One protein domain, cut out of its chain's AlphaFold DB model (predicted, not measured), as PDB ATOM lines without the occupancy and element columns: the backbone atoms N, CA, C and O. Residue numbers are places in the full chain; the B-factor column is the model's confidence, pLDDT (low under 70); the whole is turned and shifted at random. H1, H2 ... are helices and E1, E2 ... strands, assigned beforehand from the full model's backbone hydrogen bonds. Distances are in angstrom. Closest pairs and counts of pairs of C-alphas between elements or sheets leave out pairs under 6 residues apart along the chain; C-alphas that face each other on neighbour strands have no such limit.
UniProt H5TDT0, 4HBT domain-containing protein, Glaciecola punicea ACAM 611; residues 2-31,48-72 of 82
ATOM      1  N   ALA A   2      10.869  37.664  33.566       88.38
ATOM      2  CA  ALA A   2      10.654  38.595  32.437       88.38
ATOM      3  C   ALA A   2       9.967  37.960  31.206       88.38
ATOM      4  O   ALA A   2       8.928  38.439  30.777       88.38
ATOM      5  N   MET A   3      10.448  36.801  30.742       93.75
ATOM      6  CA  MET A   3       9.859  36.091  29.593       93.75
ATOM      7  C   MET A   3       8.367  35.738  29.763       93.75
ATOM      8  O   MET A   3       7.613  35.763  28.795       93.75
ATOM      9  N   PHE A   4       7.927  35.403  30.982       95.25
ATOM     10  CA  PHE A   4       6.515  35.096  31.248       95.25
ATOM     11  C   PHE A   4       5.656  36.364  31.334       95.25
ATOM     12  O   PHE A   4       4.479  36.317  30.990       95.25
ATOM     13  N   VAL A   5       6.241  37.498  31.736       93.44
ATOM     14  CA  VAL A   5       5.582  38.812  31.683       93.44
ATOM     15  C   VAL A   5       5.394  39.251  30.230       93.44
ATOM     16  O   VAL A   5       4.303  39.659  29.848       93.44
ATOM     17  N   ASP A   6       6.408  39.094  29.380       94.50
ATOM     18  CA  ASP A   6       6.279  39.418  27.953       94.50
ATOM     19  C   ASP A   6       5.218  38.533  27.280       94.50
ATOM     20  O   ASP A   6       4.330  39.022  26.574       94.50
ATOM     21  N   ALA A   7       5.242  37.226  27.568       96.31
ATOM     22  CA  ALA A   7       4.231  36.288  27.087       96.31
ATOM     23  C   ALA A   7       2.814  36.656  27.558       96.31
ATOM     24  O   ALA A   7       1.859  36.477  26.795       96.31
ATOM     25  N   SER A   8       2.654  37.198  28.771       95.44
ATOM     26  CA  SER A   8       1.339  37.590  29.281       95.44
ATOM     27  C   SER A   8       0.761  38.793  28.541       95.44
ATOM     28  O   SER A   8      -0.426  38.780  28.218       95.44
ATOM     29  N   TYR A   9       1.575  39.774  28.146       94.88
ATOM     30  CA  TYR A   9       1.117  40.868  27.282       94.88
ATOM     31  C   TYR A   9       0.629  40.365  25.920       94.88
ATOM     32  O   TYR A   9      -0.444  40.767  25.458       94.88
ATOM     33  N   HIS A  10       1.373  39.443  25.299       96.31
ATOM     34  CA  HIS A  10       0.948  38.807  24.052       96.31
ATOM     35  C   HIS A  10      -0.350  38.012  24.226       96.31
ATOM     36  O   HIS A  10      -1.248  38.104  23.388       96.31
ATOM     37  N   PHE A  11      -0.482  37.272  25.327       96.94
ATOM     38  CA  PHE A  11      -1.690  36.523  25.654       96.94
ATOM     39  C   PHE A  11      -2.903  37.444  25.839       96.94
ATOM     40  O   PHE A  11      -3.939  37.228  25.207       96.94
ATOM     41  N   LEU A  12      -2.778  38.494  26.657       95.94
ATOM     42  CA  LEU A  12      -3.849  39.460  26.919       95.94
ATOM     43  C   LEU A  12      -4.325  40.122  25.624       95.94
ATOM     44  O   LEU A  12      -5.530  40.259  25.402       95.94
ATOM     45  N   ASN A  13      -3.393  40.455  24.731       96.44
ATOM     46  CA  ASN A  13      -3.739  40.963  23.415       96.44
ATOM     47  C   ASN A  13      -4.467  39.923  22.562       96.44
ATOM     48  O   ASN A  13      -5.528  40.207  22.011       96.44
ATOM     49  N   ARG A  14      -3.940  38.700  22.479       96.25
ATOM     50  CA  ARG A  14      -4.480  37.663  21.595       96.25
ATOM     51  C   ARG A  14      -5.852  37.142  22.023       96.25
ATOM     52  O   ARG A  14      -6.642  36.772  21.150       96.25
ATOM     53  N   VAL A  15      -6.098  37.050  23.329       94.56
ATOM     54  CA  VAL A  15      -7.291  36.413  23.909       94.56
ATOM     55  C   VAL A  15      -8.363  37.435  24.269       94.56
ATOM     56  O   VAL A  15      -9.543  37.161  24.076       94.56
ATOM     57  N   LEU A  16      -7.970  38.609  24.769       92.12
ATOM     58  CA  LEU A  16      -8.903  39.615  25.288       92.12
ATOM     59  C   LEU A  16      -8.932  40.900  24.459       92.12
ATOM     60  O   LEU A  16      -9.625  41.838  24.841       92.12
ATOM     61  N   ALA A  17      -8.163  40.965  23.367       94.00
ATOM     62  CA  ALA A  17      -7.934  42.189  22.597       94.00
ATOM     63  C   ALA A  17      -7.394  43.357  23.446       94.00
ATOM     64  O   ALA A  17      -7.472  44.511  23.030       94.00
ATOM     65  N   TRP A  18      -6.824  43.067  24.622       95.31
ATOM     66  CA  TRP A  18      -6.328  44.088  25.536       95.31
ATOM     67  C   TRP A  18      -4.911  44.530  25.163       95.31
ATOM     68  O   TRP A  18      -4.073  43.746  24.712       95.31
ATOM     69  N   SER A  19      -4.616  45.803  25.377       94.00
ATOM     70  CA  SER A  19      -3.293  46.383  25.197       94.00
ATOM     71  C   SER A  19      -3.028  47.475  26.234       94.00
ATOM     72  O   SER A  19      -3.942  47.989  26.874       94.00
ATOM     73  N   GLY A  20      -1.780  47.943  26.322       89.38
ATOM     74  CA  GLY A  20      -1.445  49.110  27.148       89.38
ATOM     75  C   GLY A  20      -2.186  50.404  26.767       89.38
ATOM     76  O   GLY A  20      -2.167  51.358  27.533       89.38
ATOM     77  N   LYS A  21      -2.867  50.472  25.611       92.44
ATOM     78  CA  LYS A  21      -3.731  51.618  25.267       92.44
ATOM     79  C   LYS A  21      -5.060  51.587  26.026       92.44
ATOM     80  O   LYS A  21      -5.633  52.644  26.276       92.44
ATOM     81  N   ASP A  22      -5.540  50.405  26.400       92.88
ATOM     82  CA  ASP A  22      -6.791  50.230  27.140       92.88
ATOM     83  C   ASP A  22      -6.669  50.706  28.588       92.88
ATOM     84  O   ASP A  22      -7.631  51.237  29.139       92.88
ATOM     85  N   SER A  23      -5.473  50.613  29.180       89.31
ATOM     86  CA  SER A  23      -5.229  51.184  30.509       89.31
ATOM     87  C   SER A  23      -5.372  52.706  30.504       89.31
ATOM     88  O   SER A  23      -5.953  53.263  31.427       89.31
ATOM     89  N   GLN A  24      -4.923  53.375  29.439       89.81
ATOM     90  CA  GLN A  24      -5.015  54.832  29.313       89.81
ATOM     91  C   GLN A  24      -6.421  55.304  28.931       89.81
ATOM     92  O   GLN A  24      -6.902  56.298  29.462       89.81
ATOM     93  N   LYS A  25      -7.074  54.613  27.987       92.88
ATOM     94  CA  LYS A  25      -8.365  55.045  27.429       92.88
ATOM     95  C   LYS A  25      -9.561  54.627  28.276       92.88
ATOM     96  O   LYS A  25     -10.504  55.396  28.412       92.88
ATOM     97  N   ASN A  26      -9.518  53.411  28.816       92.19
ATOM     98  CA  ASN A  26     -10.662  52.772  29.465       92.19
ATOM     99  C   ASN A  26     -10.453  52.595  30.975       92.19
ATOM    100  O   ASN A  26     -11.352  52.107  31.654       92.19
ATOM    101  N   ASN A  27      -9.279  52.966  31.503       92.06
ATOM    102  CA  ASN A  27      -8.884  52.721  32.891       92.06
ATOM    103  C   ASN A  27      -8.973  51.228  33.281       92.06
ATOM    104  O   ASN A  27      -9.315  50.880  34.411       92.06
ATOM    105  N   ILE A  28      -8.694  50.332  32.323       91.81
ATOM    106  CA  ILE A  28      -8.701  48.877  32.521       91.81
ATOM    107  C   ILE A  28      -7.263  48.368  32.469       91.81
ATOM    108  O   ILE A  28      -6.617  48.403  31.421       91.81
ATOM    109  N   GLY A  29      -6.778  47.860  33.600       93.25
ATOM    110  CA  GLY A  29      -5.455  47.257  33.732       93.25
ATOM    111  C   GLY A  29      -5.511  45.833  34.273       93.25
ATOM    112  O   GLY A  29      -6.471  45.444  34.937       93.25
ATOM    113  N   TRP A  30      -4.447  45.078  34.007       94.06
ATOM    114  CA  TRP A  30      -4.202  43.763  34.591       94.06
ATOM    115  C   TRP A  30      -2.998  43.835  35.524       94.06
ATOM    116  O   TRP A  30      -2.031  44.542  35.242       94.06
ATOM    117  N   ALA A  31      -3.063  43.099  36.628       93.25
ATOM    118  CA  ALA A  31      -1.972  42.960  37.577       93.25
ATOM    119  C   ALA A  31      -1.847  41.492  37.989       93.25
ATOM    120  O   ALA A  31      -2.857  40.822  38.230       93.25
ATOM    121  N   LEU A  48      16.675  29.169  21.428       92.75
ATOM    122  CA  LEU A  48      15.310  29.507  21.052       92.75
ATOM    123  C   LEU A  48      14.331  28.888  22.051       92.75
ATOM    124  O   LEU A  48      14.334  27.675  22.277       92.75
ATOM    125  N   LEU A  49      13.471  29.734  22.609       93.81
ATOM    126  CA  LEU A  49      12.421  29.348  23.537       93.81
ATOM    127  C   LEU A  49      11.054  29.515  22.883       93.81
ATOM    128  O   LEU A  49      10.815  30.468  22.148       93.81
ATOM    129  N   ASP A  50      10.159  28.589  23.191       95.69
ATOM    130  CA  ASP A  50       8.744  28.652  22.856       95.69
ATOM    131  C   ASP A  50       7.939  28.679  24.152       95.69
ATOM    132  O   ASP A  50       8.192  27.873  25.047       95.69
ATOM    133  N   ILE A  51       7.008  29.625  24.267       96.88
ATOM    134  CA  ILE A  51       6.163  29.801  25.448       96.88
ATOM    135  C   ILE A  51       4.712  29.661  25.012       96.88
ATOM    136  O   ILE A  51       4.203  30.469  24.238       96.88
ATOM    137  N   THR A  52       4.031  28.652  25.540       97.19
ATOM    138  CA  THR A  52       2.613  28.404  25.276       97.19
ATOM    139  C   THR A  52       1.791  28.769  26.504       97.19
ATOM    140  O   THR A  52       2.051  28.256  27.587       97.19
ATOM    141  N   GLY A  53       0.798  29.647  26.337       96.75
ATOM    142  CA  GLY A  53      -0.142  30.041  27.390       96.75
ATOM    143  C   GLY A  53      -1.531  29.435  27.191       96.75
ATOM    144  O   GLY A  53      -2.055  29.441  26.077       96.75
ATOM    145  N   VAL A  54      -2.148  28.949  28.268       97.00
ATOM    146  CA  VAL A  54      -3.503  28.374  28.272       97.00
ATOM    147  C   VAL A  54      -4.340  29.012  29.376       97.00
ATOM    148  O   VAL A  54      -3.951  28.999  30.544       97.00
ATOM    149  N   LEU A  55      -5.514  29.543  29.021       97.06
ATOM    150  CA  LEU A  55      -6.505  30.018  29.989       97.06
ATOM    151  C   LEU A  55      -7.095  28.820  30.743       97.06
ATOM    152  O   LEU A  55      -7.808  28.016  30.148       97.06
ATOM    153  N   THR A  56      -6.820  28.694  32.039       97.88
ATOM    154  CA  THR A  56      -7.285  27.550  32.846       97.88
ATOM    155  C   THR A  56      -8.487  27.882  33.718       97.88
ATOM    156  O   THR A  56      -9.257  26.991  34.070       97.88
ATOM    157  N   ARG A  57      -8.679  29.158  34.072       97.88
ATOM    158  CA  ARG A  57      -9.828  29.609  34.864       97.88
ATOM    159  C   ARG A  57     -10.190  31.054  34.555       97.88
ATOM    160  O   ARG A  57      -9.310  31.902  34.440       97.88
ATOM    161  N   VAL A  58     -11.489  31.341  34.531       96.94
ATOM    162  CA  VAL A  58     -12.046  32.700  34.505       96.94
ATOM    163  C   VAL A  58     -12.874  32.910  35.769       96.94
ATOM    164  O   VAL A  58     -13.725  32.092  36.112       96.94
ATOM    165  N   GLY A  59     -12.577  33.981  36.495       95.69
ATOM    166  CA  GLY A  59     -13.377  34.496  37.600       95.69
ATOM    167  C   GLY A  59     -14.086  35.794  37.208       95.69
ATOM    168  O   GLY A  59     -14.013  36.236  36.066       95.69
ATOM    169  N   GLY A  60     -14.753  36.444  38.166       96.00
ATOM    170  CA  GLY A  60     -15.491  37.683  37.886       96.00
ATOM    171  C   GLY A  60     -14.603  38.892  37.552       96.00
ATOM    172  O   GLY A  60     -14.994  39.742  36.759       96.00
ATOM    173  N   LYS A  61     -13.412  38.984  38.160       94.38
ATOM    174  CA  LYS A  61     -12.422  40.062  37.937       94.38
ATOM    175  C   LYS A  61     -10.985  39.531  37.861       94.38
ATOM    176  O   LYS A  61     -10.031  40.262  38.100       94.38
ATOM    177  N   SER A  62     -10.829  38.238  37.605       96.31
ATOM    178  CA  SER A  62      -9.533  37.567  37.593       96.31
ATOM    179  C   SER A  62      -9.539  36.416  36.604       96.31
ATOM    180  O   SER A  62     -10.591  35.910  36.214       96.31
ATOM    181  N   MET A  63      -8.349  35.987  36.212       96.81
ATOM    182  CA  MET A  63      -8.159  34.783  35.423       96.81
ATOM    183  C   MET A  63      -6.947  34.015  35.940       96.81
ATOM    184  O   MET A  63      -6.119  34.555  36.673       96.81
ATOM    185  N   THR A  64      -6.839  32.753  35.552       97.75
ATOM    186  CA  THR A  64      -5.631  31.954  35.743       97.75
ATOM    187  C   THR A  64      -5.164  31.477  34.382       97.75
ATOM    188  O   THR A  64      -5.949  30.915  33.618       97.75
ATOM    189  N   VAL A  65      -3.893  31.726  34.087       97.62
ATOM    190  CA  VAL A  65      -3.234  31.283  32.860       97.62
ATOM    191  C   VAL A  65      -2.066  30.395  33.262       97.62
ATOM    192  O   VAL A  65      -1.294  30.752  34.149       97.62
ATOM    193  N   SER A  66      -1.969  29.226  32.640       97.94
ATOM    194  CA  SER A  66      -0.817  28.338  32.773       97.94
ATOM    195  C   SER A  66       0.110  28.559  31.585       97.94
ATOM    196  O   SER A  66      -0.363  28.616  30.450       97.94
ATOM    197  N   TYR A  67       1.408  28.698  31.852       97.81
ATOM    198  CA  TYR A  67       2.433  28.837  30.826       97.81
ATOM    199  C   TYR A  67       3.408  27.663  30.890       97.81
ATOM    200  O   TYR A  67       3.873  27.302  31.969       97.81
ATOM    201  N   ASP A  68       3.743  27.114  29.726       97.38
ATOM    202  CA  ASP A  68       4.809  26.128  29.531       97.38
ATOM    203  C   ASP A  68       5.880  26.757  28.632       97.38
ATOM    204  O   ASP A  68       5.556  27.316  27.581       97.38
ATOM    205  N   MET A  69       7.140  26.703  29.066       96.75
ATOM    206  CA  MET A  69       8.298  27.189  28.321       96.75
ATOM    207  C   MET A  69       9.179  26.011  27.917       96.75
ATOM    208  O   MET A  69       9.672  25.268  28.765       96.75
ATOM    209  N   ARG A  70       9.449  25.893  26.616       95.50
ATOM    210  CA  ARG A  70      10.235  24.800  26.039       95.50
ATOM    211  C   ARG A  70      11.394  25.331  25.218       95.50
ATOM    212  O   ARG A  70      11.234  26.257  24.426       95.50
ATOM    213  N   VAL A  71      12.549  24.685  25.340       94.00
ATOM    214  CA  VAL A  71      13.644  24.876  24.385       94.00
ATOM    215  C   VAL A  71      13.242  24.230  23.065       94.00
ATOM    216  O   VAL A  71      12.876  23.055  23.015       94.00
ATOM    217  N   ARG A  72      13.319  24.989  21.975       89.94
ATOM    218  CA  ARG A  72      13.111  24.462  20.627       89.94
ATOM    219  C   ARG A  72      14.448  23.980  20.080       89.94
ATOM    220  O   ARG A  72      15.428  24.718  20.070       89.94
TER     221      ARG A  72
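AT A GLANCE: This is residues 2 to 31 and 48 to 72 of the 82 residues of the protein "4HBT domain-containing protein" of Glaciecola punicea ACAM 611 (UniProt H5TDT0). A long two-stranded hairpin, E1 and E2, makes a narrow wall, and one helix, H1, crosses over one of its faces while the other face is bare. A short helix, H2, lies beyond H1, away from the hairpin, and its residues 22 to 26, with Asn 27, stick out. The printed part has 55 residues, with two named helices and two named strands in the order H1, H2, E1, E2; the sheet has the order E1 - E2 and is antiparallel, and the class is mixed, helices and strands. The whole is only just loose, close to compact, with a radius of gyration of the C-alphas of 12.3 A, and it is elongated, spanning 38 by 23 by 17 A.

HOW THE PARTS SIT: H1, residues 2 to 16, and E1, residues 49 to 58, have 5 pairs of C-alphas within 8 A, the closest being those of Phe 11 and Gly 53, 6.9 A apart. H1 and E2, residues 63 to 71, have 1 such pair, the C-alphas of Phe 4 and Tyr 67, 7.5 A apart. H2, residues 20 to 26, is apart from H1 and from E2, with no C-alpha within 8 A of either. E1 and E2 are a hairpin of antiparallel neighbour strands, with 162 degrees between their directions. Their C-alphas 49 and 71 face each other at 4.7 A, and 58 and 63 at 4.5 A. Among the backbone pairs within hydrogen-bond range are N 50 and O 70 at 2.8 A and N 64 and O 57 at 2.8 A. In H1 every O i to N i+4 pair is within hydrogen-bond range; in H2, 2 of 3 are.

IN THESE COORDINATES: H1 begins at C-alpha 2, at (10.654, 38.595, 32.437), and measures 20.8 A from first to last C-alpha. H2 runs from Gly 20 to Asn 26, 10.2 A. E1 begins at C-alpha 49, at (12.421, 29.348, 23.537), and measures 27.0 A to Val 58. E2 begins at Met 63 and ends at C-alpha 71, at (13.644, 24.876, 24.385), 26.4 A from its first C-alpha.

THE WHOLE: The two C-alphas farthest apart are those of Asn 26 and Arg 72, at 38.0 A. Residues 32 to 47 are not printed, and C-alphas 31 and 48 are 27.4 A apart across this cut, which falls in the link from H2 to E1. The links that are printed whole, H1 to H2 and E1 to E2, are tight. The mean pLDDT of the printed part is 94.7, and no printed residue is under 70.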